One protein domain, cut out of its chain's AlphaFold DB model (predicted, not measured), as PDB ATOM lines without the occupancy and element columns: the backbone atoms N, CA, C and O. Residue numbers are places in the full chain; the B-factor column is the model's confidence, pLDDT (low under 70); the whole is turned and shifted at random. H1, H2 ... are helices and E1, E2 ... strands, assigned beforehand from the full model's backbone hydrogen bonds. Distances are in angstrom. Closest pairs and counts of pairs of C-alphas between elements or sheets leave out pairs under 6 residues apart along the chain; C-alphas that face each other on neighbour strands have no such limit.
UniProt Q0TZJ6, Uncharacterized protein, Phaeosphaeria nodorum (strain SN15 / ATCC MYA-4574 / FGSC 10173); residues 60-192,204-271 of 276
ATOM      1  N   PRO A  60       3.990 -23.654  22.021       95.00
ATOM      2  CA  PRO A  60       3.600 -24.330  23.257       95.00
ATOM      3  C   PRO A  60       2.446 -25.313  23.035       95.00
ATOM      4  O   PRO A  60       1.591 -25.092  22.171       95.00
ATOM      5  N   ARG A  61       2.410 -26.386  23.832       90.38
ATOM      6  CA  ARG A  61       1.432 -27.474  23.687       90.38
ATOM      7  C   ARG A  61      -0.005 -26.958  23.730       90.38
ATOM      8  O   ARG A  61      -0.820 -27.360  22.914       90.38
ATOM      9  N   GLU A  62      -0.278 -26.002  24.605       89.25
ATOM     10  CA  GLU A  62      -1.598 -25.415  24.810       89.25
ATOM     11  C   GLU A  62      -2.113 -24.708  23.549       89.25
ATOM     12  O   GLU A  62      -3.291 -24.809  23.216       89.25
ATOM     13  N   LEU A  63      -1.233 -24.020  22.809       92.31
ATOM     14  CA  LEU A  63      -1.610 -23.386  21.544       92.31
ATOM     15  C   LEU A  63      -1.843 -24.420  20.444       92.31
ATOM     16  O   LEU A  63      -2.737 -24.235  19.619       92.31
ATOM     17  N   ARG A  64      -1.063 -25.507  20.430       92.62
ATOM     18  CA  ARG A  64      -1.277 -26.609  19.486       92.62
ATOM     19  C   ARG A  64      -2.619 -27.288  19.728       92.62
ATOM     20  O   ARG A  64      -3.354 -27.479  18.771       92.62
ATOM     21  N   ASP A  65      -2.966 -27.553  20.985       87.75
ATOM     22  CA  ASP A  65      -4.250 -28.155  21.354       87.75
ATOM     23  C   ASP A  65      -5.433 -27.287  20.909       87.75
ATOM     24  O   ASP A  65      -6.375 -27.812  20.327       87.75
ATOM     25  N   ILE A  66      -5.352 -25.957  21.053       86.81
ATOM     26  CA  ILE A  66      -6.376 -25.035  20.524       86.81
ATOM     27  C   ILE A  66      -6.503 -25.152  18.997       86.81
ATOM     28  O   ILE A  66      -7.616 -25.178  18.469       86.81
ATOM     29  N   ILE A  67      -5.378 -25.227  18.277       88.12
ATOM     30  CA  ILE A  67      -5.378 -25.405  16.818       88.12
ATOM     31  C   ILE A  67      -6.007 -26.753  16.451       88.12
ATOM     32  O   ILE A  67      -6.822 -26.808  15.534       88.12
ATOM     33  N   TYR A  68      -5.662 -27.830  17.161       87.69
ATOM     34  CA  TYR A  68      -6.229 -29.155  16.918       87.69
ATOM     35  C   TYR A  68      -7.726 -29.172  17.176       87.69
ATOM     36  O   TYR A  68      -8.463 -29.596  16.292       87.69
ATOM     37  N   SER A  69      -8.189 -28.648  18.312       78.69
ATOM     38  CA  SER A  69      -9.618 -28.528  18.596       78.69
ATOM     39  C   SER A  69     -10.326 -27.747  17.491       78.69
ATOM     40  O   SER A  69     -11.331 -28.224  16.989       78.69
ATOM     41  N   TYR A  70      -9.765 -26.639  16.995       79.50
ATOM     42  CA  TYR A  70     -10.367 -25.894  15.881       79.50
ATOM     43  C   TYR A  70     -10.459 -26.720  14.582       79.50
ATOM     44  O   TYR A  70     -11.500 -26.743  13.928       79.50
ATOM     45  N   VAL A  71      -9.393 -27.446  14.225       77.38
ATOM     46  CA  VAL A  71      -9.373 -28.350  13.057       77.38
ATOM     47  C   VAL A  71     -10.398 -29.483  13.207       77.38
ATOM     48  O   VAL A  71     -10.986 -29.925  12.218       77.38
ATOM     49  N   LEU A  72     -10.634 -29.942  14.436       73.06
ATOM     50  CA  LEU A  72     -11.627 -30.965  14.756       73.06
ATOM     51  C   LEU A  72     -13.062 -30.401  14.845       73.06
ATOM     52  O   LEU A  72     -14.012 -31.127  14.550       73.06
ATOM     53  N   GLU A  73     -13.224 -29.123  15.201       66.75
ATOM     54  CA  GLU A  73     -14.502 -28.422  15.414       66.75
ATOM     55  C   GLU A  73     -15.122 -27.830  14.138       66.75
ATOM     56  O   GLU A  73     -16.314 -27.518  14.143       66.75
ATOM     57  N   GLU A  74     -14.374 -27.695  13.034       54.88
ATOM     58  CA  GLU A  74     -14.798 -26.968  11.818       54.88
ATOM     59  C   GLU A  74     -16.023 -27.562  11.074       54.88
ATOM     60  O   GLU A  74     -16.395 -27.109   9.987       54.88
ATOM     61  N   ARG A  75     -16.731 -28.540  11.661       47.69
ATOM     62  CA  ARG A  75     -18.120 -28.848  11.300       47.69
ATOM     63  C   ARG A  75     -19.036 -28.881  12.528       47.69
ATOM     64  O   ARG A  75     -18.921 -29.796  13.343       47.69
ATOM     65  N   PRO A  76     -20.039 -27.984  12.611       39.38
ATOM     66  CA  PRO A  76     -21.134 -28.182  13.543       39.38
ATOM     67  C   PRO A  76     -21.915 -29.422  13.077       39.38
ATOM     68  O   PRO A  76     -22.014 -29.682  11.876       39.38
ATOM     69  N   TYR A  77     -22.508 -30.161  14.009       36.09
ATOM     70  CA  TYR A  77     -23.424 -31.291  13.785       36.09
ATOM     71  C   TYR A  77     -22.781 -32.684  13.595       36.09
ATOM     72  O   TYR A  77     -22.431 -33.114  12.496       36.09
ATOM     73  N   ASP A  78     -22.775 -33.444  14.698       40.22
ATOM     74  CA  ASP A  78     -23.051 -34.894  14.767       40.22
ATOM     75  C   ASP A  78     -22.152 -35.876  14.002       40.22
ATOM     76  O   ASP A  78     -22.505 -37.049  13.848       40.22
ATOM     77  N   ARG A  79     -20.988 -35.460  13.503       47.44
ATOM     78  CA  ARG A  79     -20.169 -36.331  12.649       47.44
ATOM     79  C   ARG A  79     -18.838 -36.644  13.321       47.44
ATOM     80  O   ARG A  79     -17.918 -35.842  13.223       47.44
ATOM     81  N   PRO A  80     -18.720 -37.801  13.992       50.75
ATOM     82  CA  PRO A  80     -17.497 -38.148  14.689       50.75
ATOM     83  C   PRO A  80     -16.367 -38.414  13.680       50.75
ATOM     84  O   PRO A  80     -16.616 -38.788  12.527       50.75
ATOM     85  N   LEU A  81     -15.125 -38.230  14.145       52.47
ATOM     86  CA  LEU A  81     -13.851 -38.352  13.410       52.47
ATOM     87  C   LEU A  81     -13.748 -39.643  12.569       52.47
ATOM     88  O   LEU A  81     -13.076 -39.692  11.552       52.47
ATOM     89  N   VAL A  82     -14.545 -40.641  12.933       52.19
ATOM     90  CA  VAL A  82     -15.013 -41.811  12.171       52.19
ATOM     91  C   VAL A  82     -15.182 -41.599  10.667       52.19
ATOM     92  O   VAL A  82     -14.846 -42.488   9.899       52.19
ATOM     93  N   ARG A  83     -15.698 -40.451  10.208       54.34
ATOM     94  CA  ARG A  83     -15.832 -40.193   8.760       54.34
ATOM     95  C   ARG A  83     -14.502 -39.933   8.052       54.34
ATOM     96  O   ARG A  83     -14.441 -40.128   6.844       54.34
ATOM     97  N   PHE A  84     -13.470 -39.510   8.781       54.72
ATOM     98  CA  PHE A  84     -12.097 -39.433   8.276       54.72
ATOM     99  C   PHE A  84     -11.407 -40.794   8.237       54.72
ATOM    100  O   PHE A  84     -10.315 -40.885   7.692       54.72
ATOM    101  N   PHE A  85     -12.048 -41.844   8.750       59.41
ATOM    102  CA  PHE A  85     -11.659 -43.228   8.516       59.41
ATOM    103  C   PHE A  85     -12.674 -43.837   7.537       59.41
ATOM    104  O   PHE A  85     -13.609 -44.515   7.976       59.41
ATOM    105  N   PRO A  86     -12.584 -43.536   6.222       53.22
ATOM    106  CA  PRO A  86     -13.476 -44.137   5.246       53.22
ATOM    107  C   PRO A  86     -13.504 -45.656   5.422       53.22
ATOM    108  O   PRO A  86     -12.474 -46.297   5.625       53.22
ATOM    109  N   LYS A  87     -14.700 -46.232   5.323       52.50
ATOM    110  CA  LYS A  87     -14.904 -47.688   5.372       52.50
ATOM    111  C   LYS A  87     -14.124 -48.415   4.274       52.50
ATOM    112  O   LYS A  87     -13.767 -49.571   4.440       52.50
ATOM    113  N   ASP A  88     -13.825 -47.694   3.195       48.91
ATOM    114  CA  ASP A  88     -13.128 -48.188   2.011       48.91
ATOM    115  C   ASP A  88     -11.607 -47.990   2.072       48.91
ATOM    116  O   ASP A  88     -10.909 -48.315   1.113       48.91
ATOM    117  N   VAL A  89     -11.060 -47.434   3.165       50.81
ATOM    118  CA  VAL A  89      -9.603 -47.343   3.282       50.81
ATOM    119  C   VAL A  89      -9.077 -48.768   3.370       50.81
ATOM    120  O   VAL A  89      -9.426 -49.496   4.296       50.81
ATOM    121  N   VAL A  90      -8.223 -49.165   2.435       51.06
ATOM    122  CA  VAL A  90      -7.679 -50.523   2.367       51.06
ATOM    123  C   VAL A  90      -6.947 -50.840   3.681       51.06
ATOM    124  O   VAL A  90      -6.190 -49.992   4.170       51.06
ATOM    125  N   PRO A  91      -7.178 -52.010   4.311       52.62
ATOM    126  CA  PRO A  91      -6.425 -52.392   5.496       52.62
ATOM    127  C   PRO A  91      -4.926 -52.350   5.172       52.62
ATOM    128  O   PRO A  91      -4.535 -52.765   4.078       52.62
ATOM    129  N   PRO A  92      -4.082 -51.843   6.088       51.97
ATOM    130  CA  PRO A  92      -2.648 -51.831   5.863       51.97
ATOM    131  C   PRO A  92      -2.169 -53.254   5.574       51.97
ATOM    132  O   PRO A  92      -2.277 -54.153   6.410       51.97
ATOM    133  N   SER A  93      -1.678 -53.471   4.356       51.00
ATOM    134  CA  SER A  93      -0.985 -54.702   3.999       51.00
ATOM    135  C   SER A  93       0.295 -54.791   4.839       51.00
ATOM    136  O   SER A  93       0.904 -53.758   5.123       51.00
ATOM    137  N   PRO A  94       0.780 -55.992   5.196       49.28
ATOM    138  CA  PRO A  94       2.109 -56.160   5.789       49.28
ATOM    139  C   PRO A  94       3.236 -55.508   4.962       49.28
ATOM    140  O   PRO A  94       4.292 -55.188   5.495       49.28
ATOM    141  N   CYS A  95       3.010 -55.277   3.663       43.81
ATOM    142  CA  CYS A  95       3.934 -54.581   2.765       43.81
ATOM    143  C   CYS A  95       3.883 -53.042   2.888       43.81
ATOM    144  O   CYS A  95       4.770 -52.363   2.379       43.81
ATOM    145  N   CYS A  96       2.875 -52.472   3.553       49.91
ATOM    146  CA  CYS A  96       2.722 -51.024   3.726       49.91
ATOM    147  C   CYS A  96       3.765 -50.428   4.684       49.91
ATOM    148  O   CYS A  96       4.205 -49.305   4.476       49.91
ATOM    149  N   SER A  97       4.237 -51.198   5.664       44.16
ATOM    150  CA  SER A  97       5.301 -50.803   6.601       44.16
ATOM    151  C   SER A  97       6.708 -50.817   5.986       44.16
ATOM    152  O   SER A  97       7.673 -50.467   6.658       44.16
ATOM    153  N   SER A  98       6.850 -51.248   4.727       41.62
ATOM    154  CA  SER A  98       8.148 -51.465   4.076       41.62
ATOM    155  C   SER A  98       8.321 -50.760   2.730       41.62
ATOM    156  O   SER A  98       9.363 -50.959   2.111       41.62
ATOM    157  N   SER A  99       7.379 -49.922   2.276       40.44
ATOM    158  CA  SER A  99       7.535 -49.217   0.996       40.44
ATOM    159  C   SER A  99       8.250 -47.869   1.177       40.44
ATOM    160  O   SER A  99       7.657 -46.945   1.726       40.44
ATOM    161  N   PRO A 100       9.498 -47.703   0.694       41.97
ATOM    162  CA  PRO A 100      10.210 -46.426   0.679       41.97
ATOM    163  C   PRO A 100       9.870 -45.606  -0.580       41.97
ATOM    164  O   PRO A 100      10.509 -44.591  -0.854       41.97
ATOM    165  N   SER A 101       8.929 -46.080  -1.405       45.38
ATOM    166  CA  SER A 101       8.569 -45.442  -2.666       45.38
ATOM    167  C   SER A 101       7.768 -44.171  -2.413       45.38
ATOM    168  O   SER A 101       6.961 -44.104  -1.495       45.38
ATOM    169  N   SER A 102       7.965 -43.177  -3.269       50.81
ATOM    170  CA  SER A 102       7.336 -41.849  -3.306       50.81
ATOM    171  C   SER A 102       5.797 -41.806  -3.310       50.81
ATOM    172  O   SER A 102       5.226 -40.724  -3.425       50.81
ATOM    173  N   SER A 103       5.126 -42.949  -3.188       58.69
ATOM    174  CA  SER A 103       3.678 -43.102  -3.194       58.69
ATOM    175  C   SER A 103       3.123 -43.181  -1.767       58.69
ATOM    176  O   SER A 103       3.639 -43.903  -0.917       58.69
ATOM    177  N   ILE A 104       2.051 -42.426  -1.503       62.84
ATOM    178  CA  ILE A 104       1.290 -42.478  -0.242       62.84
ATOM    179  C   ILE A 104       0.867 -43.928   0.024       62.84
ATOM    180  O   ILE A 104       0.443 -44.617  -0.909       62.84
ATOM    181  N   CYS A 105       0.926 -44.382   1.283       64.38
ATOM    182  CA  CYS A 105       0.390 -45.699   1.628       64.38
ATOM    183  C   CYS A 105      -1.061 -45.822   1.123       64.38
ATOM    184  O   CYS A 105      -1.882 -44.968   1.459       64.38
ATOM    185  N   PRO A 106      -1.446 -46.900   0.415       63.25
ATOM    186  CA  PRO A 106      -2.848 -47.141   0.050       63.25
ATOM    187  C   PRO A 106      -3.790 -47.211   1.268       63.25
ATOM    188  O   PRO A 106      -4.992 -46.983   1.181       63.25
ATOM    189  N   CYS A 107      -3.233 -47.506   2.442       62.03
ATOM    190  CA  CYS A 107      -3.918 -47.473   3.729       62.03
ATOM    191  C   CYS A 107      -4.159 -46.060   4.287       62.03
ATOM    192  O   CYS A 107      -4.861 -45.901   5.284       62.03
ATOM    193  N   SER A 108      -3.555 -45.050   3.666       63.38
ATOM    194  CA  SER A 108      -3.634 -43.637   4.029       63.38
ATOM    195  C   SER A 108      -4.278 -42.795   2.922       63.38
ATOM    196  O   SER A 108      -4.605 -41.624   3.136       63.38
ATOM    197  N   THR A 109      -4.500 -43.378   1.738       60.69
ATOM    198  CA  THR A 109      -5.265 -42.752   0.656       60.69
ATOM    199  C   THR A 109      -6.735 -42.650   1.066       60.69
ATOM    200  O   THR A 109      -7.389 -43.661   1.312       60.69
ATOM    201  N   GLY A 110      -7.245 -41.421   1.175       60.66
ATOM    202  CA  GLY A 110      -8.611 -41.125   1.632       60.66
ATOM    203  C   GLY A 110      -8.693 -40.450   3.004       60.66
ATOM    204  O   GLY A 110      -9.772 -40.016   3.404       60.66
ATOM    205  N   LEU A 111      -7.567 -40.315   3.708       67.31
ATOM    206  CA  LEU A 111      -7.495 -39.551   4.950       67.31
ATOM    207  C   LEU A 111      -7.364 -38.063   4.673       67.31
ATOM    208  O   LEU A 111      -6.721 -37.644   3.709       67.31
ATOM    209  N   ALA A 112      -7.902 -37.252   5.579       74.69
ATOM    210  CA  ALA A 112      -7.551 -35.845   5.584       74.69
ATOM    211  C   ALA A 112      -6.048 -35.693   5.857       74.69
ATOM    212  O   ALA A 112      -5.510 -36.363   6.740       74.69
ATOM    213  N   HIS A 113      -5.377 -34.795   5.130       77.25
ATOM    214  CA  HIS A 113      -3.924 -34.619   5.234       77.25
ATOM    215  C   HIS A 113      -3.459 -34.373   6.676       77.25
ATOM    216  O   HIS A 113      -2.409 -34.869   7.060       77.25
ATOM    217  N   PHE A 114      -4.262 -33.689   7.501       78.50
ATOM    218  CA  PHE A 114      -3.920 -33.409   8.898       78.50
ATOM    219  C   PHE A 114      -3.942 -34.643   9.826       78.50
ATOM    220  O   PHE A 114      -3.373 -34.589  10.908       78.50
ATOM    221  N   LEU A 115      -4.572 -35.750   9.413       78.31
ATOM    222  CA  LEU A 115      -4.579 -37.039  10.127       78.31
ATOM    223  C   LEU A 115      -3.637 -38.065   9.490       78.31
ATOM    224  O   LEU A 115      -3.560 -39.199   9.956       78.31
ATOM    225  N   ASN A 116      -2.953 -37.694   8.406       80.50
ATOM    226  CA  ASN A 116      -2.064 -38.591   7.693       80.50
ATOM    227  C   ASN A 116      -0.614 -38.377   8.178       80.50
ATOM    228  O   ASN A 116      -0.055 -37.295   7.957       80.50
ATOM    229  N   PRO A 117       0.028 -39.385   8.801       82.81
ATOM    230  CA  PRO A 117       1.411 -39.268   9.260       82.81
ATOM    231  C   PRO A 117       2.401 -39.036   8.114       82.81
ATOM    232  O   PRO A 117       3.420 -38.388   8.337       82.81
ATOM    233  N   ASP A 118       2.081 -39.438   6.878       80.06
ATOM    234  CA  ASP A 118       2.915 -39.126   5.713       80.06
ATOM    235  C   ASP A 118       2.975 -37.622   5.416       80.06
ATOM    236  O   ASP A 118       3.942 -37.173   4.805       80.06
ATOM    237  N   PHE A 119       1.963 -36.849   5.822       84.69
ATOM    238  CA  PHE A 119       1.850 -35.413   5.550       84.69
ATOM    239  C   PHE A 119       2.238 -34.563   6.757       84.69
ATOM    240  O   PHE A 119       2.976 -33.593   6.607       84.69
ATOM    241  N   MET A 120       1.749 -34.903   7.950       87.31
ATOM    242  CA  MET A 120       1.999 -34.115   9.165       87.31
ATOM    243  C   MET A 120       3.161 -34.641  10.007       87.31
ATOM    244  O   MET A 120       3.619 -33.942  10.911       87.31
ATOM    245  N   GLY A 121       3.655 -35.847   9.731       86.62
ATOM    246  CA  GLY A 121       4.579 -36.555  10.611       86.62
ATOM    247  C   GLY A 121       3.866 -37.226  11.788       86.62
ATOM    248  O   GLY A 121       2.806 -36.791  12.241       86.62
ATOM    249  N   GLU A 122       4.474 -38.292  12.303       86.94
ATOM    250  CA  GLU A 122       3.901 -39.128  13.366       86.94
ATOM    251  C   GLU A 122       3.572 -38.335  14.633       86.94
ATOM    252  O   GLU A 122       2.474 -38.473  15.166       86.94
ATOM    253  N   THR A 123       4.483 -37.464  15.083       89.06
ATOM    254  CA  THR A 123       4.303 -36.678  16.312       89.06
ATOM    255  C   THR A 123       3.027 -35.849  16.266       89.06
ATOM    256  O   THR A 123       2.178 -35.997  17.136       89.06
ATOM    257  N   ILE A 124       2.845 -35.016  15.236       90.25
ATOM    258  CA  ILE A 124       1.655 -34.162  15.133       90.25
ATOM    259  C   ILE A 124       0.386 -35.002  14.983       90.25
ATOM    260  O   ILE A 124      -0.623 -34.692  15.611       90.25
ATOM    261  N   THR A 125       0.427 -36.085  14.205       88.19
ATOM    262  CA  THR A 125      -0.740 -36.960  14.052       88.19
ATOM    263  C   THR A 125      -1.144 -37.596  15.384       88.19
ATOM    264  O   THR A 125      -2.323 -37.581  15.730       88.19
ATOM    265  N   LEU A 126      -0.188 -38.093  16.176       88.75
ATOM    266  CA  LEU A 126      -0.450 -38.615  17.523       88.75
ATOM    267  C   LEU A 126      -1.018 -37.538  18.449       88.75
ATOM    268  O   LEU A 126      -1.969 -37.795  19.185       88.75
ATOM    269  N   GLU A 127      -0.468 -36.328  18.384       91.00
ATOM    270  CA  GLU A 127      -0.941 -35.185  19.155       91.00
ATOM    271  C   GLU A 127      -2.405 -34.827  18.834       91.00
ATOM    272  O   GLU A 127      -3.181 -34.584  19.760       91.00
ATOM    273  N   ILE A 128      -2.800 -34.869  17.557       87.50
ATOM    274  CA  ILE A 128      -4.183 -34.647  17.102       87.50
ATOM    275  C   ILE A 128      -5.112 -35.771  17.576       87.50
ATOM    276  O   ILE A 128      -6.228 -35.509  18.027       87.50
ATOM    277  N   LEU A 129      -4.669 -37.031  17.495       85.94
ATOM    278  CA  LEU A 129      -5.448 -38.171  17.987       85.94
ATOM    279  C   LEU A 129      -5.665 -38.102  19.508       85.94
ATOM    280  O   LEU A 129      -6.723 -38.507  19.995       85.94
ATOM    281  N   ASP A 130      -4.696 -37.581  20.261       86.81
ATOM    282  CA  ASP A 130      -4.823 -37.373  21.707       86.81
ATOM    283  C   ASP A 130      -5.752 -36.198  22.053       86.81
ATOM    284  O   ASP A 130      -6.597 -36.320  22.947       86.81
ATOM    285  N   ALA A 131      -5.679 -35.100  21.292       85.19
ATOM    286  CA  ALA A 131      -6.635 -33.995  21.396       85.19
ATOM    287  C   ALA A 131      -8.071 -34.497  21.170       85.19
ATOM    288  O   ALA A 131      -8.951 -34.258  21.996       85.19
ATOM    289  N   PHE A 132      -8.284 -35.335  20.150       81.19
ATOM    290  CA  PHE A 132      -9.579 -35.974  19.922       81.19
ATOM    291  C   PHE A 132     -10.056 -36.822  21.110       81.19
ATOM    292  O   PHE A 132     -11.215 -36.720  21.518       81.19
ATOM    293  N   LYS A 133      -9.188 -37.663  21.692       80.50
ATOM    294  CA  LYS A 133      -9.545 -38.457  22.885       80.50
ATOM    295  C   LYS A 133      -9.954 -37.552  24.046       80.50
ATOM    296  O   LYS A 133     -10.914 -37.856  24.756       80.50
ATOM    297  N   THR A 134      -9.240 -36.446  24.234       80.56
ATOM    298  CA  THR A 134      -9.518 -35.464  25.286       80.56
ATOM    299  C   THR A 134     -10.872 -34.792  25.081       80.56
ATOM    300  O   THR A 134     -11.677 -34.766  26.017       80.56
ATOM    301  N   ASP A 135     -11.184 -34.371  23.856       77.00
ATOM    302  CA  ASP A 135     -12.478 -33.778  23.507       77.00
ATOM    303  C   ASP A 135     -13.631 -34.766  23.755       77.00
ATOM    304  O   ASP A 135     -14.612 -34.444  24.431       77.00
ATOM    305  N   MET A 136     -13.477 -36.029  23.335       73.44
ATOM    306  CA  MET A 136     -14.471 -37.086  23.585       73.44
ATOM    307  C   MET A 136     -14.683 -37.365  25.083       73.44
ATOM    308  O   MET A 136     -15.804 -37.663  25.517       73.44
ATOM    309  N   ARG A 137     -13.631 -37.257  25.904       73.44
ATOM    310  CA  ARG A 137     -13.732 -37.376  27.370       73.44
ATOM    311  C   ARG A 137     -14.434 -36.182  27.998       73.44
ATOM    312  O   ARG A 137     -15.247 -36.383  28.902       73.44
ATOM    313  N   ALA A 138     -14.164 -34.966  27.529       70.19
ATOM    314  CA  ALA A 138     -14.829 -33.758  28.012       70.19
ATOM    315  C   ALA A 138     -16.340 -33.791  27.715       70.19
ATOM    316  O   ALA A 138     -17.162 -33.437  28.567       70.19
ATOM    317  N   GLU A 139     -16.734 -34.321  26.555       65.75
ATOM    318  CA  GLU A 139     -18.144 -34.524  26.202       65.75
ATOM    319  C   GLU A 139     -18.850 -35.588  27.051       65.75
ATOM    320  O   GLU A 139     -20.068 -35.539  27.223       65.75
ATOM    321  N   LYS A 140     -18.107 -36.518  27.664       54.66
ATOM    322  CA  LYS A 140     -18.642 -37.609  28.500       54.66
ATOM    323  C   LYS A 140     -19.461 -37.107  29.703       54.66
ATOM    324  O   LYS A 140     -20.286 -37.868  30.222       54.66
ATOM    325  N   GLY A 141     -19.245 -35.851  30.121       52.16
ATOM    326  CA  GLY A 141     -19.997 -35.142  31.167       52.16
ATOM    327  C   GLY A 141     -21.259 -34.408  30.685       52.16
ATOM    328  O   GLY A 141     -22.070 -33.984  31.508       52.16
ATOM    329  N   ARG A 142     -21.469 -34.274  29.370       55.06
ATOM    330  CA  ARG A 142     -22.678 -33.680  28.779       55.06
ATOM    331  C   ARG A 142     -23.743 -34.773  28.577       55.06
ATOM    332  O   ARG A 142     -23.440 -35.960  28.479       55.06
ATOM    333  N   ARG A 143     -25.032 -34.399  28.538       53.94
ATOM    334  CA  ARG A 143     -26.170 -35.353  28.413       53.94
ATOM    335  C   ARG A 143     -26.087 -36.251  27.166       53.94
ATOM    336  O   ARG A 143     -26.708 -37.315  27.130       53.94
ATOM    337  N   TYR A 144     -25.311 -35.842  26.169       56.81
ATOM    338  CA  TYR A 144     -25.070 -36.563  24.933       56.81
ATOM    339  C   TYR A 144     -23.685 -37.211  24.989       56.81
ATOM    340  O   TYR A 144     -22.684 -36.509  25.022       56.81
ATOM    341  N   ARG A 145     -23.626 -38.549  25.029       63.59
ATOM    342  CA  ARG A 145     -22.356 -39.240  24.779       63.59
ATOM    343  C   ARG A 145     -22.250 -39.515  23.284       63.59
ATOM    344  O   ARG A 145     -23.211 -40.089  22.756       63.59
ATOM    345  N   PRO A 146     -21.109 -39.212  22.652       67.62
ATOM    346  CA  PRO A 146     -20.891 -39.517  21.247       67.62
ATOM    347  C   PRO A 146     -21.065 -41.022  20.983       67.62
ATOM    348  O   PRO A 146     -20.672 -41.871  21.795       67.62
ATOM    349  N   ASN A 147     -21.722 -41.349  19.868       74.88
ATOM    350  CA  ASN A 147     -22.037 -42.715  19.453       74.88
ATOM    351  C   ASN A 147     -21.323 -43.040  18.138       74.88
ATOM    352  O   ASN A 147     -21.498 -42.340  17.144       74.88
ATOM    353  N   TYR A 148     -20.544 -44.115  18.129       77.88
ATOM    354  CA  TYR A 148     -19.939 -44.688  16.938       77.88
ATOM    355  C   TYR A 148     -20.866 -45.780  16.407       77.88
ATOM    356  O   TYR A 148     -21.086 -46.773  17.096       77.88
ATOM    357  N   SER A 149     -21.397 -45.634  15.192       80.75
ATOM    358  CA  SER A 149     -22.268 -46.648  14.586       80.75
ATOM    359  C   SER A 149     -21.574 -47.375  13.437       80.75
ATOM    360  O   SER A 149     -21.138 -46.736  12.485       80.75
ATOM    361  N   LEU A 150     -21.560 -48.708  13.478       81.75
ATOM    362  CA  LEU A 150     -21.047 -49.573  12.406       81.75
ATOM    363  C   LEU A 150     -22.023 -50.692  12.064       81.75
ATOM    364  O   LEU A 150     -22.974 -50.935  12.807       81.75
ATOM    365  N   HIS A 151     -21.814 -51.334  10.921       80.75
ATOM    366  CA  HIS A 151     -22.455 -52.602  10.593       80.75
ATOM    367  C   HIS A 151     -21.678 -53.769  11.214       80.75
ATOM    368  O   HIS A 151     -20.461 -53.684  11.350       80.75
ATOM    369  N   TRP A 152     -22.343 -54.860  11.594       77.88
ATOM    370  CA  TRP A 152     -21.689 -55.987  12.276       77.88
ATOM    371  C   TRP A 152     -20.494 -56.565  11.502       77.88
ATOM    372  O   TRP A 152     -19.502 -56.952  12.118       77.88
ATOM    373  N   SER A 153     -20.553 -56.561  10.168       77.25
ATOM    374  CA  SER A 153     -19.472 -57.034   9.295       77.25
ATOM    375  C   SER A 153     -18.185 -56.208   9.426       77.25
ATOM    376  O   SER A 153     -17.097 -56.716   9.179       77.25
ATOM    377  N   GLU A 154     -18.291 -54.955   9.870       78.62
ATOM    378  CA  GLU A 154     -17.176 -54.012  10.041       78.62
ATOM    379  C   GLU A 154     -16.515 -54.149  11.421       78.62
ATOM    380  O   GLU A 154     -15.498 -53.521  11.706       78.62
ATOM    381  N   LEU A 155     -17.095 -54.948  12.321       79.50
ATOM    382  CA  LEU A 155     -16.700 -54.956  13.725       79.50
ATOM    383  C   LEU A 155     -15.313 -55.577  13.952       79.50
ATOM    384  O   LEU A 155     -14.564 -55.112  14.812       79.50
ATOM    385  N   LYS A 156     -14.949 -56.591  13.157       78.12
ATOM    386  CA  LYS A 156     -13.606 -57.185  13.197       78.12
ATOM    387  C   LYS A 156     -12.553 -56.142  12.842       78.12
ATOM    388  O   LYS A 156     -11.599 -55.962  13.588       78.12
ATOM    389  N   GLU A 157     -12.773 -55.434  11.740       76.81
ATOM    390  CA  GLU A 157     -11.884 -54.375  11.285       76.81
ATOM    391  C   GLU A 157     -11.813 -53.242  12.307       76.81
ATOM    392  O   GLU A 157     -10.728 -52.871  12.727       76.81
ATOM    393  N   PHE A 158     -12.948 -52.774  12.821       79.19
ATOM    394  CA  PHE A 158     -12.980 -51.780  13.892       79.19
ATOM    395  C   PHE A 158     -12.114 -52.176  15.106       79.19
ATOM    396  O   PHE A 158     -11.452 -51.324  15.701       79.19
ATOM    397  N   ALA A 159     -12.132 -53.458  15.487       79.31
ATOM    398  CA  ALA A 159     -11.426 -53.965  16.659       79.31
ATOM    399  C   ALA A 159      -9.914 -54.127  16.447       79.31
ATOM    400  O   ALA A 159      -9.150 -53.878  17.373       79.31
ATOM    401  N   SER A 160      -9.489 -54.576  15.263       75.88
ATOM    402  CA  SER A 160      -8.097 -54.971  15.011       75.88
ATOM    403  C   SER A 160      -7.336 -54.045  14.071       75.88
ATOM    404  O   SER A 160      -6.128 -54.204  13.916       75.88
ATOM    405  N   ARG A 161      -8.019 -53.130  13.380       74.50
ATOM    406  CA  ARG A 161      -7.385 -52.252  12.405       74.50
ATOM    407  C   ARG A 161      -6.564 -51.196  13.118       74.50
ATOM    408  O   ARG A 161      -7.102 -50.323  13.801       74.50
ATOM    409  N   GLU A 162      -5.262 -51.277  12.897       74.38
ATOM    410  CA  GLU A 162      -4.319 -50.239  13.266       74.38
ATOM    411  C   GLU A 162      -4.549 -48.991  12.409       74.38
ATOM    412  O   GLU A 162      -4.714 -49.054  11.185       74.38
ATOM    413  N   LEU A 163      -4.580 -47.844  13.072       72.75
ATOM    414  CA  LEU A 163      -4.697 -46.542  12.451       72.75
ATOM    415  C   LEU A 163      -3.310 -46.095  12.001       72.75
ATOM    416  O   LEU A 163      -2.451 -45.782  12.821       72.75
ATOM    417  N   PHE A 164      -3.119 -46.070  10.685       72.38
ATOM    418  CA  PHE A 164      -2.008 -45.382  10.015       72.38
ATOM    419  C   PHE A 164      -0.612 -45.837  10.459       72.38
ATOM    420  O   PHE A 164       0.322 -45.045  10.417       72.38
ATOM    421  N   HIS A 165      -0.475 -47.095  10.895       71.50
ATOM    422  CA  HIS A 165       0.772 -47.643  11.448       71.50
ATOM    423  C   HIS A 165       1.271 -46.938  12.726       71.50
ATOM    424  O   HIS A 165       2.457 -46.976  13.042       71.50
ATOM    425  N   LEU A 166       0.373 -46.278  13.466       74.88
ATOM    426  CA  LEU A 166       0.694 -45.529  14.688       74.88
ATOM    427  C   LEU A 166       0.554 -46.367  15.971       74.88
ATOM    428  O   LEU A 166       0.492 -45.817  17.070       74.88
ATOM    429  N   GLY A 167       0.410 -47.687  15.858       77.75
ATOM    430  CA  GLY A 167       0.245 -48.599  16.991       77.75
ATOM    431  C   GLY A 167      -1.060 -48.427  17.769       77.75
ATOM    432  O   GLY A 167      -1.175 -48.951  18.871       77.75
ATOM    433  N   THR A 168      -2.033 -47.676  17.240       79.25
ATOM    434  CA  THR A 168      -3.333 -47.428  17.883       79.25
ATOM    435  C   THR A 168      -4.454 -47.927  16.989       79.25
ATOM    436  O   THR A 168      -4.500 -47.594  15.810       79.25
ATOM    437  N   THR A 169      -5.397 -48.680  17.537       80.44
ATOM    438  CA  THR A 169      -6.587 -49.147  16.816       80.44
ATOM    439  C   THR A 169      -7.748 -48.159  16.907       80.44
ATOM    440  O   THR A 169      -7.833 -47.334  17.823       80.44
ATOM    441  N   LEU A 170      -8.716 -48.273  15.991       79.00
ATOM    442  CA  LEU A 170      -9.954 -47.490  16.079       79.00
ATOM    443  C   LEU A 170     -10.755 -47.817  17.349       79.00
ATOM    444  O   LEU A 170     -11.407 -46.947  17.932       79.00
ATOM    445  N   HIS A 171     -10.659 -49.061  17.821       81.25
ATOM    446  CA  HIS A 171     -11.243 -49.473  19.086       81.25
ATOM    447  C   HIS A 171     -10.690 -48.701  20.284       81.25
ATOM    448  O   HIS A 171     -11.485 -48.261  21.120       81.25
ATOM    449  N   GLU A 172      -9.372 -48.521  20.345       82.94
ATOM    450  CA  GLU A 172      -8.688 -47.765  21.400       82.94
ATOM    451  C   GLU A 172      -8.919 -46.260  21.267       82.94
ATOM    452  O   GLU A 172      -9.094 -45.569  22.270       82.94
ATOM    453  N   LEU A 173      -8.965 -45.738  20.037       81.00
ATOM    454  CA  LEU A 173      -9.264 -44.328  19.787       81.00
ATOM    455  C   LEU A 173     -10.674 -43.954  20.272       81.00
ATOM    456  O   LEU A 173     -10.870 -42.902  20.876       81.00
ATOM    457  N   CYS A 174     -11.651 -44.835  20.049       79.31
ATOM    458  CA  CYS A 174     -13.054 -44.634  20.411       79.31
ATOM    459  C   CYS A 174     -13.444 -45.317  21.740       79.31
ATOM    460  O   CYS A 174     -14.604 -45.711  21.914       79.31
ATOM    461  N   GLU A 175     -12.504 -45.492  22.679       82.06
ATOM    462  CA  GLU A 175     -12.755 -46.180  23.959       82.06
ATOM    463  C   GLU A 175     -13.831 -45.483  24.812       82.06
ATOM    464  O   GLU A 175     -14.635 -46.136  25.479       82.06
ATOM    465  N   ASP A 176     -13.896 -44.153  24.736       78.00
ATOM    466  CA  ASP A 176     -14.795 -43.326  25.541       78.00
ATOM    467  C   ASP A 176     -16.184 -43.115  24.906       78.00
ATOM    468  O   ASP A 176     -17.103 -42.614  25.570       78.00
ATOM    469  N   MET A 177     -16.369 -43.556  23.657       79.62
ATOM    470  CA  MET A 177     -17.623 -43.458  22.910       79.62
ATOM    471  C   MET A 177     -18.565 -44.634  23.205       79.62
ATOM    472  O   MET A 177     -18.161 -45.730  23.605       79.62
ATOM    473  N   ARG A 178     -19.864 -44.426  22.963       83.44
ATOM    474  CA  ARG A 178     -20.816 -45.541  22.843       83.44
ATOM    475  C   ARG A 178     -20.585 -46.225  21.498       83.44
ATOM    476  O   ARG A 178     -20.384 -45.536  20.506       83.44
ATOM    477  N   LEU A 179     -20.638 -47.551  21.461       85.19
ATOM    478  CA  LEU A 179     -20.632 -48.305  20.209       85.19
ATOM    479  C   LEU A 179     -22.057 -48.757  19.888       85.19
ATOM    480  O   LEU A 179     -22.724 -49.335  20.741       85.19
ATOM    481  N   SER A 180     -22.505 -48.541  18.661       85.81
ATOM    482  CA  SER A 180     -23.758 -49.048  18.116       85.81
ATOM    483  C   SER A 180     -23.448 -49.996  16.962       85.81
ATOM    484  O   SER A 180     -22.975 -49.575  15.909       85.81
ATOM    485  N   VAL A 181     -23.701 -51.286  17.159       85.44
ATOM    486  CA  VAL A 181     -23.500 -52.321  16.142       85.44
ATOM    487  C   VAL A 181     -24.847 -52.601  15.500       85.44
ATOM    488  O   VAL A 181     -25.744 -53.133  16.152       85.44
ATOM    489  N   ARG A 182     -25.002 -52.203  14.240       84.94
ATOM    490  CA  ARG A 182     -26.209 -52.447  13.453       84.94
ATOM    491  C   ARG A 182     -26.126 -53.820  12.816       84.94
ATOM    492  O   ARG A 182     -25.122 -54.149  12.184       84.94
ATOM    493  N   LEU A 183     -27.192 -54.581  12.970       80.25
ATOM    494  CA  LEU A 183     -27.349 -55.892  12.377       80.25
ATOM    495  C   LEU A 183     -28.672 -55.901  11.618       80.25
ATOM    496  O   LEU A 183     -29.742 -55.853  12.230       80.25
ATOM    497  N   ASN A 184     -28.585 -55.888  10.287       77.12
ATOM    498  CA  ASN A 184     -29.753 -56.106   9.450       77.12
ATOM    499  C   ASN A 184     -30.066 -57.598   9.473       77.12
ATOM    500  O   ASN A 184     -29.214 -58.437   9.181       77.12
ATOM    501  N   ILE A 185     -31.287 -57.930   9.862       73.75
ATOM    502  CA  ILE A 185     -31.690 -59.318  10.030       73.75
ATOM    503  C   ILE A 185     -31.719 -60.053   8.681       73.75
ATOM    504  O   ILE A 185     -31.422 -61.247   8.637       73.75
ATOM    505  N   ALA A 186     -31.972 -59.340   7.578       69.12
ATOM    506  CA  ALA A 186     -31.881 -59.901   6.232       69.12
ATOM    507  C   ALA A 186     -30.471 -60.430   5.897       69.12
ATOM    508  O   ALA A 186     -30.356 -61.438   5.205       69.12
ATOM    509  N   ASP A 187     -29.416 -59.813   6.441       67.94
ATOM    510  CA  ASP A 187     -28.018 -60.201   6.186       67.94
ATOM    511  C   ASP A 187     -27.605 -61.463   6.957       67.94
ATOM    512  O   ASP A 187     -26.574 -62.067   6.675       67.94
ATOM    513  N   VAL A 188     -28.385 -61.832   7.973       64.44
ATOM    514  CA  VAL A 188     -28.111 -62.964   8.867       64.44
ATOM    515  C   VAL A 188     -29.033 -64.147   8.572       64.44
ATOM    516  O   VAL A 188     -28.703 -65.287   8.879       64.44
ATOM    517  N   LEU A 189     -30.182 -63.888   7.946       63.44
ATOM    518  CA  LEU A 189     -31.188 -64.886   7.596       63.44
ATOM    519  C   LEU A 189     -31.265 -65.150   6.093       63.44
ATOM    520  O   LEU A 189     -32.341 -65.480   5.599       63.44
ATOM    521  N   THR A 190     -30.165 -65.007   5.348       51.12
ATOM    522  CA  THR A 190     -30.116 -65.416   3.938       51.12
ATOM    523  C   THR A 190     -30.474 -66.896   3.799       51.12
ATOM    524  O   THR A 190     -29.607 -67.746   3.943       51.12
ATOM    525  N   GLU A 191     -31.766 -67.165   3.579       48.06
ATOM    526  CA  GLU A 191     -32.381 -68.209   2.750       48.06
ATOM    527  C   GLU A 191     -33.906 -68.290   2.993       48.06
ATOM    528  O   GLU A 191     -34.405 -69.165   3.689       48.06
ATOM    529  N   GLU A 192     -34.687 -67.412   2.354       44.47
ATOM    530  CA  GLU A 192     -36.087 -67.736   1.993       44.47
ATOM    531  C   GLU A 192     -36.415 -67.411   0.519       44.47
ATOM    532  O   GLU A 192     -37.559 -67.529   0.094       44.47
ATOM    533  N   THR A 204     -26.924 -75.002   6.363       44.91
ATOM    534  CA  THR A 204     -25.876 -74.486   7.260       44.91
ATOM    535  C   THR A 204     -25.472 -73.038   6.943       44.91
ATOM    536  O   THR A 204     -24.620 -72.482   7.626       44.91
ATOM    537  N   ALA A 205     -26.071 -72.399   5.934       43.66
ATOM    538  CA  ALA A 205     -25.730 -71.036   5.512       43.66
ATOM    539  C   ALA A 205     -26.119 -69.911   6.511       43.66
ATOM    540  O   ALA A 205     -25.364 -68.941   6.618       43.66
ATOM    541  N   PRO A 206     -27.218 -70.006   7.297       53.28
ATOM    542  CA  PRO A 206     -27.543 -69.003   8.320       53.28
ATOM    543  C   PRO A 206     -26.547 -68.983   9.491       53.28
ATOM    544  O   PRO A 206     -26.421 -67.974  10.185       53.28
ATOM    545  N   ASP A 207     -25.825 -70.085   9.721       63.66
ATOM    546  CA  ASP A 207     -24.912 -70.215  10.857       63.66
ATOM    547  C   ASP A 207     -23.590 -69.465  10.633       63.66
ATOM    548  O   ASP A 207     -23.056 -68.908  11.589       63.66
ATOM    549  N   ASP A 208     -23.105 -69.332   9.394       68.44
ATOM    550  CA  ASP A 208     -21.825 -68.667   9.106       68.44
ATOM    551  C   ASP A 208     -21.864 -67.154   9.373       68.44
ATOM    552  O   ASP A 208     -20.922 -66.592   9.943       68.44
ATOM    553  N   ALA A 209     -22.961 -66.478   9.013       67.19
ATOM    554  CA  ALA A 209     -23.138 -65.046   9.271       67.19
ATOM    555  C   ALA A 209     -23.301 -64.769  10.774       67.19
ATOM    556  O   ALA A 209     -22.658 -63.872  11.328       67.19
ATOM    557  N   ILE A 210     -24.103 -65.592  11.461       73.12
ATOM    558  CA  ILE A 210     -24.267 -65.540  12.918       73.12
ATOM    559  C   ILE A 210     -22.926 -65.797  13.612       73.12
ATOM    560  O   ILE A 210     -22.540 -65.054  14.515       73.12
ATOM    561  N   GLN A 211     -22.191 -66.820  13.187       77.25
ATOM    562  CA  GLN A 211     -20.901 -67.187  13.756       77.25
ATOM    563  C   GLN A 211     -19.846 -66.111  13.493       77.25
ATOM    564  O   GLN A 211     -19.071 -65.788  14.393       77.25
ATOM    565  N   SER A 212     -19.873 -65.477  12.322       75.12
ATOM    566  CA  SER A 212     -19.036 -64.315  12.008       75.12
ATOM    567  C   SER A 212     -19.363 -63.121  12.910       75.12
ATOM    568  O   SER A 212     -18.448 -62.494  13.445       75.12
ATOM    569  N   ALA A 213     -20.645 -62.843  13.172       73.06
ATOM    570  CA  ALA A 213     -21.060 -61.808  14.120       73.06
ATOM    571  C   ALA A 213     -20.632 -62.133  15.566       73.06
ATOM    572  O   ALA A 213     -20.156 -61.252  16.287       73.06
ATOM    573  N   VAL A 214     -20.733 -63.399  15.990       82.12
ATOM    574  CA  VAL A 214     -20.256 -63.877  17.304       82.12
ATOM    575  C   VAL A 214     -18.741 -63.707  17.445       82.12
ATOM    576  O   VAL A 214     -18.263 -63.212  18.474       82.12
ATOM    577  N   GLN A 215     -17.978 -64.084  16.418       80.69
ATOM    578  CA  GLN A 215     -16.527 -63.902  16.387       80.69
ATOM    579  C   GLN A 215     -16.159 -62.421  16.444       80.69
ATOM    580  O   GLN A 215     -15.316 -62.035  17.252       80.69
ATOM    581  N   ALA A 216     -16.830 -61.582  15.653       77.06
ATOM    582  CA  ALA A 216     -16.573 -60.151  15.625       77.06
ATOM    583  C   ALA A 216     -16.916 -59.464  16.959       77.06
ATOM    584  O   ALA A 216     -16.209 -58.563  17.383       77.06
ATOM    585  N   LEU A 217     -17.953 -59.900  17.681       81.12
ATOM    586  CA  LEU A 217     -18.217 -59.391  19.035       81.12
ATOM    587  C   LEU A 217     -17.150 -59.829  20.037       81.12
ATOM    588  O   LEU A 217     -16.818 -59.084  20.958       81.12
ATOM    589  N   SER A 218     -16.591 -61.023  19.853       82.62
ATOM    590  CA  SER A 218     -15.551 -61.544  20.737       82.62
ATOM    591  C   SER A 218     -14.225 -60.786  20.612       82.62
ATOM    592  O   SER A 218     -13.478 -60.753  21.588       82.62
ATOM    593  N   THR A 219     -13.943 -60.125  19.481       80.69
ATOM    594  CA  THR A 219     -12.730 -59.299  19.326       80.69
ATOM    595  C   THR A 219     -12.749 -58.044  20.200       80.69
ATOM    596  O   THR A 219     -11.691 -57.525  20.530       80.69
ATOM    597  N   LEU A 220     -13.924 -57.582  20.646       80.69
ATOM    598  CA  LEU A 220     -14.046 -56.416  21.529       80.69
ATOM    599  C   LEU A 220     -13.591 -56.677  22.972       80.69
ATOM    600  O   LEU A 220     -13.468 -55.734  23.750       80.69
ATOM    601  N   ARG A 221     -13.365 -57.939  23.361       77.69
ATOM    602  CA  ARG A 221     -13.003 -58.301  24.743       77.69
ATOM    603  C   ARG A 221     -11.631 -57.783  25.173       77.69
ATOM    604  O   ARG A 221     -11.385 -57.694  26.369       77.69
ATOM    605  N   SER A 222     -10.738 -57.501  24.228       70.88
ATOM    606  CA  SER A 222      -9.379 -57.034  24.520       70.88
ATOM    607  C   SER A 222      -9.318 -55.564  24.949       70.88
ATOM    608  O   SER A 222      -8.295 -55.144  25.484       70.88
ATOM    609  N   GLY A 223     -10.383 -54.784  24.738       72.12
ATOM    610  CA  GLY A 223     -10.409 -53.358  25.065       72.12
ATOM    611  C   GLY A 223     -11.037 -53.015  26.415       72.12
ATOM    612  O   GLY A 223     -11.542 -53.865  27.151       72.12
ATOM    613  N   LYS A 224     -11.035 -51.716  26.744       80.56
ATOM    614  CA  LYS A 224     -11.665 -51.211  27.971       80.56
ATOM    615  C   LYS A 224     -13.196 -51.343  27.922       80.56
ATOM    616  O   LYS A 224     -13.799 -51.099  26.870       80.56
ATOM    617  N   PRO A 225     -13.849 -51.635  29.064       84.31
ATOM    618  CA  PRO A 225     -15.301 -51.711  29.127       84.31
ATOM    619  C   PRO A 225     -15.986 -50.400  28.730       84.31
ATOM    620  O   PRO A 225     -15.667 -49.323  29.238       84.31
ATOM    621  N   ARG A 226     -16.984 -50.500  27.847       84.19
ATOM    622  CA  ARG A 226     -17.790 -49.368  27.359       84.19
ATOM    623  C   ARG A 226     -19.246 -49.763  27.139       84.19
ATOM    624  O   ARG A 226     -19.613 -50.929  27.276       84.19
ATOM    625  N   ARG A 227     -20.090 -48.791  26.781       85.38
ATOM    626  CA  ARG A 227     -21.474 -49.074  26.376       85.38
ATOM    627  C   ARG A 227     -21.514 -49.548  24.930       85.38
ATOM    628  O   ARG A 227     -21.068 -48.819  24.047       85.38
ATOM    629  N   ILE A 228     -22.121 -50.706  24.705       86.12
ATOM    630  CA  ILE A 228     -22.361 -51.275  23.379       86.12
ATOM    631  C   ILE A 228     -23.868 -51.477  23.218       86.12
ATOM    632  O   ILE A 228     -24.512 -52.085  24.067       86.12
ATOM    633  N   THR A 229     -24.436 -50.966  22.133       87.69
ATOM    634  CA  THR A 229     -25.830 -51.192  21.738       87.69
ATOM    635  C   THR A 229     -25.841 -52.063  20.492       87.69
ATOM    636  O   THR A 229     -25.310 -51.662  19.461       87.69
ATOM    637  N   LEU A 230     -26.423 -53.254  20.589       86.56
ATOM    638  CA  LEU A 230     -26.714 -54.097  19.434       86.56
ATOM    639  C   LEU A 230     -28.085 -53.686  18.894       86.56
ATOM    640  O   LEU A 230     -29.095 -53.865  19.576       86.56
ATOM    641  N   ALA A 231     -28.097 -53.088  17.707       86.38
ATOM    642  CA  ALA A 231     -29.287 -52.575  17.051       86.38
ATOM    643  C   ALA A 231     -29.700 -53.507  15.912       86.38
ATOM    644  O   ALA A 231     -29.055 -53.548  14.866       86.38
ATOM    645  N   PHE A 232     -30.777 -54.249  16.136       82.94
ATOM    646  CA  PHE A 232     -31.397 -55.126  15.157       82.94
ATOM    647  C   PHE A 232     -32.433 -54.330  14.365       82.94
ATOM    648  O   PHE A 232     -33.265 -53.647  14.965       82.94
ATOM    649  N   SER A 233     -32.364 -54.417  13.040       79.88
ATOM    650  CA  SER A 233     -33.343 -53.825  12.125       79.88
ATOM    651  C   SER A 233     -33.843 -54.893  11.156       79.88
ATOM    652  O   SER A 233     -33.043 -55.673  10.634       79.88
ATOM    653  N   ASP A 234     -35.153 -54.931  10.938       73.44
ATOM    654  CA  ASP A 234     -35.833 -55.751   9.930       73.44
ATOM    655  C   ASP A 234     -36.417 -54.886   8.794       73.44
ATOM    656  O   ASP A 234     -37.271 -55.363   8.062       73.44
ATOM    657  N   GLU A 235     -35.941 -53.643   8.606       64.69
ATOM    658  CA  GLU A 235     -36.447 -52.673   7.605       64.69
ATOM    659  C   GLU A 235     -36.548 -53.225   6.165       64.69
ATOM    660  O   GLU A 235     -37.247 -52.654   5.334       64.69
ATOM    661  N   ALA A 236     -35.856 -54.325   5.855       60.66
ATOM    662  CA  ALA A 236     -35.890 -54.998   4.557       60.66
ATOM    663  C   ALA A 236     -36.907 -56.158   4.458       60.66
ATOM    664  O   ALA A 236     -36.994 -56.794   3.405       60.66
ATOM    665  N   LEU A 237     -37.634 -56.482   5.531       60.91
ATOM    666  CA  LEU A 237     -38.539 -57.627   5.613       60.91
ATOM    667  C   LEU A 237     -39.984 -57.162   5.820       60.91
ATOM    668  O   LEU A 237     -40.293 -56.458   6.773       60.91
ATOM    669  N   GLU A 238     -40.892 -57.642   4.969       62.25
ATOM    670  CA  GLU A 238     -42.340 -57.397   5.099       62.25
ATOM    671  C   GLU A 238     -42.957 -58.089   6.328       62.25
ATOM    672  O   GLU A 238     -44.097 -57.818   6.699       62.25
ATOM    673  N   ARG A 239     -42.241 -59.043   6.939       59.66
ATOM    674  CA  ARG A 239     -42.687 -59.782   8.123       59.66
ATOM    675  C   ARG A 239     -41.521 -60.064   9.066       59.66
ATOM    676  O   ARG A 239     -40.427 -60.379   8.591       59.66
ATOM    677  N   PRO A 240     -41.760 -60.058  10.391       60.34
ATOM    678  CA  PRO A 240     -40.747 -60.437  11.357       60.34
ATOM    679  C   PRO A 240     -40.314 -61.894  11.114       60.34
ATOM    680  O   PRO A 240     -41.162 -62.782  10.960       60.34
ATOM    681  N   PRO A 241     -39.005 -62.172  11.075       64.50
ATOM    682  CA  PRO A 241     -38.521 -63.492  10.715       64.50
ATOM    683  C   PRO A 241     -38.811 -64.539  11.790       64.50
ATOM    684  O   PRO A 241     -38.633 -64.313  12.989       64.50
ATOM    685  N   LYS A 242     -39.186 -65.745  11.349       61.22
ATOM    686  CA  LYS A 242     -39.603 -66.852  12.229       61.22
ATOM    687  C   LYS A 242     -38.488 -67.377  13.148       61.22
ATOM    688  O   LYS A 242     -38.783 -67.944  14.196       61.22
ATOM    689  N   ASN A 243     -37.218 -67.146  12.801       69.06
ATOM    690  CA  ASN A 243     -36.055 -67.729  13.482       69.06
ATOM    691  C   ASN A 243     -35.256 -66.744  14.358       69.06
ATOM    692  O   ASN A 243     -34.116 -67.032  14.724       69.06
ATOM    693  N   MET A 244     -35.843 -65.616  14.776       72.88
ATOM    694  CA  MET A 244     -35.163 -64.641  15.656       72.88
ATOM    695  C   MET A 244     -34.649 -65.241  16.974       72.88
ATOM    696  O   MET A 244     -33.607 -64.833  17.484       72.88
ATOM    697  N   ASN A 245     -35.332 -66.262  17.500       75.50
ATOM    698  CA  ASN A 245     -34.891 -66.976  18.698       75.50
ATOM    699  C   ASN A 245     -33.510 -67.630  18.526       75.50
ATOM    700  O   ASN A 245     -32.738 -67.665  19.484       75.50
ATOM    701  N   HIS A 246     -33.182 -68.124  17.326       74.88
ATOM    702  CA  HIS A 246     -31.871 -68.713  17.029       74.88
ATOM    703  C   HIS A 246     -30.770 -67.649  17.074       74.88
ATOM    704  O   HIS A 246     -29.790 -67.802  17.803       74.88
ATOM    705  N   VAL A 247     -30.997 -66.517  16.403       76.81
ATOM    706  CA  VAL A 247     -30.065 -65.376  16.363       76.81
ATOM    707  C   VAL A 247     -29.784 -64.844  17.770       76.81
ATOM    708  O   VAL A 247     -28.626 -64.700  18.168       76.81
ATOM    709  N   PHE A 248     -30.830 -64.611  18.573       81.25
ATOM    710  CA  PHE A 248     -30.659 -64.145  19.951       81.25
ATOM    711  C   PHE A 248     -29.947 -65.167  20.837       81.25
ATOM    712  O   PHE A 248     -29.145 -64.781  21.690       81.25
ATOM    713  N   ARG A 249     -30.198 -66.466  20.641       82.12
ATOM    714  CA  ARG A 249     -29.519 -67.521  21.402       82.12
ATOM    715  C   ARG A 249     -28.028 -67.565  21.082       82.12
ATOM    716  O   ARG A 249     -27.225 -67.636  22.013       82.12
ATOM    717  N   ALA A 250     -27.665 -67.476  19.806       80.25
ATOM    718  CA  ALA A 250     -26.275 -67.494  19.366       80.25
ATOM    719  C   ALA A 250     -25.500 -66.253  19.841       80.25
ATOM    720  O   ALA A 250     -24.436 -66.377  20.448       80.25
ATOM    721  N   LEU A 251     -26.071 -65.056  19.674       81.56
ATOM    722  CA  LEU A 251     -25.468 -63.803  20.153       81.56
ATOM    723  C   LEU A 251     -25.500 -63.670  21.686       81.56
ATOM    724  O   LEU A 251     -24.742 -62.893  22.267       81.56
ATOM    725  N   GLY A 252     -26.340 -64.451  22.368       84.50
ATOM    726  CA  GLY A 252     -26.467 -64.437  23.822       84.50
ATOM    727  C   GLY A 252     -25.205 -64.887  24.565       84.50
ATOM    728  O   GLY A 252     -25.004 -64.492  25.717       84.50
ATOM    729  N   VAL A 253     -24.342 -65.695  23.940       85.44
ATOM    730  CA  VAL A 253     -23.044 -66.085  24.514       85.44
ATOM    731  C   VAL A 253     -22.080 -64.889  24.558       85.44
ATOM    732  O   VAL A 253     -21.812 -64.430  25.673       85.44
ATOM    733  N   PRO A 254     -21.657 -64.289  23.422       86.25
ATOM    734  CA  PRO A 254     -20.741 -63.146  23.445       86.25
ATOM    735  C   PRO A 254     -21.323 -61.940  24.192       86.25
ATOM    736  O   PRO A 254     -20.585 -61.206  24.847       86.25
ATOM    737  N   PHE A 255     -22.648 -61.750  24.179       88.38
ATOM    738  CA  PHE A 255     -23.304 -60.693  24.953       88.38
ATOM    739  C   PHE A 255     -23.079 -60.845  26.463       88.38
ATOM    740  O   PHE A 255     -22.715 -59.882  27.142       88.38
ATOM    741  N   ARG A 256     -23.314 -62.046  27.010       88.75
ATOM    742  CA  ARG A 256     -23.127 -62.311  28.446       88.75
ATOM    743  C   ARG A 256     -21.666 -62.212  28.841       88.75
ATOM    744  O   ARG A 256     -21.369 -61.688  29.909       88.75
ATOM    745  N   GLU A 257     -20.778 -62.670  27.972       88.31
ATOM    746  CA  GLU A 257     -19.345 -62.600  28.203       88.31
ATOM    747  C   GLU A 257     -18.846 -61.153  28.248       88.31
ATOM    748  O   GLU A 257     -18.241 -60.762  29.242       88.31
ATOM    749  N   LEU A 258     -19.190 -60.318  27.261       88.00
ATOM    750  CA  LEU A 258     -18.859 -58.887  27.285       88.00
ATOM    751  C   LEU A 258     -19.449 -58.197  28.523       88.00
ATOM    752  O   LEU A 258     -18.764 -57.431  29.198       88.00
ATOM    753  N   LYS A 259     -20.697 -58.517  28.887       89.88
ATOM    754  CA  LYS A 259     -21.316 -57.999  30.114       89.88
ATOM    755  C   LYS A 259     -20.541 -58.417  31.371       89.88
ATOM    756  O   LYS A 259     -20.350 -57.593  32.260       89.88
ATOM    757  N   SER A 260     -20.071 -59.665  31.442       88.69
ATOM    758  CA  SER A 260     -19.252 -60.160  32.559       88.69
ATOM    759  C   SER A 260     -17.874 -59.495  32.629       88.69
ATOM    760  O   SER A 260     -17.354 -59.294  33.721       88.69
ATOM    761  N   SER A 261     -17.333 -59.061  31.487       88.25
ATOM    762  CA  SER A 261     -16.116 -58.246  31.392       88.25
ATOM    763  C   SER A 261     -16.344 -56.761  31.719       88.25
ATOM    764  O   SER A 261     -15.421 -55.965  31.601       88.25
ATOM    765  N   GLY A 262     -17.557 -56.367  32.131       88.38
ATOM    766  CA  GLY A 262     -17.883 -55.014  32.594       88.38
ATOM    767  C   GLY A 262     -18.493 -54.083  31.542       88.38
ATOM    768  O   GLY A 262     -18.724 -52.910  31.839       88.38
ATOM    769  N   PHE A 263     -18.758 -54.556  30.319       89.12
ATOM    770  CA  PHE A 263     -19.383 -53.734  29.277       89.12
ATOM    771  C   PHE A 263     -20.872 -53.463  29.586       89.12
ATOM    772  O   PHE A 263     -21.609 -54.348  30.025       89.12
ATOM    773  N   ASP A 264     -21.349 -52.243  29.303       89.88
ATOM    774  CA  ASP A 264     -22.776 -51.872  29.379       89.88
ATOM    775  C   ASP A 264     -23.458 -52.282  28.069       89.88
ATOM    776  O   ASP A 264     -23.526 -51.513  27.107       89.88
ATOM    777  N   MET A 265     -23.893 -53.539  28.024       90.50
ATOM    778  CA  MET A 265     -24.523 -54.145  26.855       90.50
ATOM    779  C   MET A 265     -26.019 -53.813  26.792       90.50
ATOM    780  O   MET A 265     -26.768 -54.062  27.741       90.50
ATOM    781  N   ARG A 266     -26.474 -53.305  25.645       90.19
ATOM    782  CA  ARG A 266     -27.875 -52.987  25.346       90.19
ATOM    783  C   ARG A 266     -28.307 -53.650  24.051       90.19
ATOM    784  O   ARG A 266     -27.496 -53.843  23.149       90.19
ATOM    785  N   LEU A 267     -29.594 -53.956  23.963       86.69
ATOM    786  CA  LEU A 267     -30.221 -54.491  22.764       86.69
ATOM    787  C   LEU A 267     -31.393 -53.590  22.393       86.69
ATOM    788  O   LEU A 267     -32.204 -53.244  23.252       86.69
ATOM    789  N   THR A 268     -31.462 -53.205  21.126       87.00
ATOM    790  CA  THR A 268     -32.598 -52.490  20.548       87.00
ATOM    791  C   THR A 268     -33.052 -53.242  19.311       87.00
ATOM    792  O   THR A 268     -32.222 -53.601  18.478       87.00
ATOM    793  N   TYR A 269     -34.352 -53.479  19.202       81.94
ATOM    794  CA  TYR A 269     -34.978 -54.082  18.034       81.94
ATOM    795  C   TYR A 269     -35.940 -53.059  17.441       81.94
ATOM    796  O   TYR A 269     -36.789 -52.537  18.166       81.94
ATOM    797  N   THR A 270     -35.778 -52.765  16.158       80.19
ATOM    798  CA  THR A 270     -36.667 -51.880  15.405       80.19
ATOM    799  C   THR A 270     -37.392 -52.721  14.368       80.19
ATOM    800  O   THR A 270     -36.721 -53.332  13.539       80.19
ATOM    801  N   SER A 271     -38.728 -52.739  14.438       70.12
ATOM    802  CA  SER A 271     -39.581 -53.337  13.412       70.12
ATOM    803  C   SER A 271     -39.917 -52.323  12.311       70.12
ATOM    804  O   SER A 271     -40.272 -51.185  12.623       70.12
TER     805      SER A 271
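Overview. This is residues 60 to 192 and 204 to 271 of the 276 residues of an uncharacterized protein of Phaeosphaeria nodorum (strain SN15 / ATCC MYA-4574 / FGSC 10173) (UniProt Q0TZJ6). Two parts lie end to end: a twisted sheet of four parallel strands, E1 to E4, with a row of three helices along one side, H5 on the sheet, H8 only grazing it, and H7 between these two, touching both but not on the sheet; and beyond the E1 edge, two helices, H1 and H4, that cross, with short H3 near H4. H6 lies between the two parts, and residues 85 to 116 make a long stretch with no named element. The printed part has 201 residues, with eight named helices and four named strands in the order H1 H2 H3 H4 E1 H5 H6 E2 H7 E3 H8 E4, class mixed. It is compact, with a radius of gyration of the C-alphas of 18.9 A and spans of 60 by 43 by 32 A.

Along the chain. H1, residues 61 to 73, begins at C-alpha 61 (1.432, -27.474, 23.687) and is 18.0 A long. H2 is residues 81 to 84 and H3 residues 117 to 120. H4, residues 122 to 139, is 25.9 A long. E1 is residues 147 to 151, H5 152 to 160, H6 170 to 173 and E2 178 to 184. H7, residues 205 to 222, is 28.7 A long. E3 is residues 227 to 233, and H8, residues 244 to 260, is 23.6 A long, with a kink of 38 degrees near residue 251. E4, residues 264 to 270, ends at C-alpha 270 (-36.667, -51.880, 15.405).

Arrangement. H1 touches H4 at a steep tilt of 70.0 degrees, only just short of about perpendicular; their closest C-alphas, of Tyr 68 and Ile 128, are 5.9 A apart. H4 is apart from E2. In the sheet E1 E2 E3 E4, N 148 and O 178 are 2.8 A apart, N 181 and O 229 2.8 A, and N 230 and O 266 2.8 A, within hydrogen-bond range. H5 is on the sheet at a height of 8.0 A. H5 touches H7, closest at the C-alphas of Lys 156 and Ala 216, 4.8 A. H7 touches H8 at a shallow tilt of 12 degrees, the same way, closest at the C-alphas of Val 214 and Leu 251, 5.9 A. H8 only grazes the sheet, with residues 251 to 259. E1, H5 H6, E2 and E3, H8, E4 are strand-helix-strand units, parallel neighbours joined through helices, with right-handed crossovers. Every O i to N i+4 pair is within range in H1 and H4, but 3 of 5 in H5, 9 of 14 in H7 and 11 of 13 in H8.

Size, cuts and confidence. The C-alphas farthest apart, of Pro 60 and Glu 192, are 62.5 A apart. Residues 193 to 203 are not printed, and C-alphas 192 and 204 are 13.3 A apart across this cut. The link from H2 to H3 is long, with 32 residues. Mean pLDDT of the printed part is 72.6, and residues 73 to 111 are among those under 70.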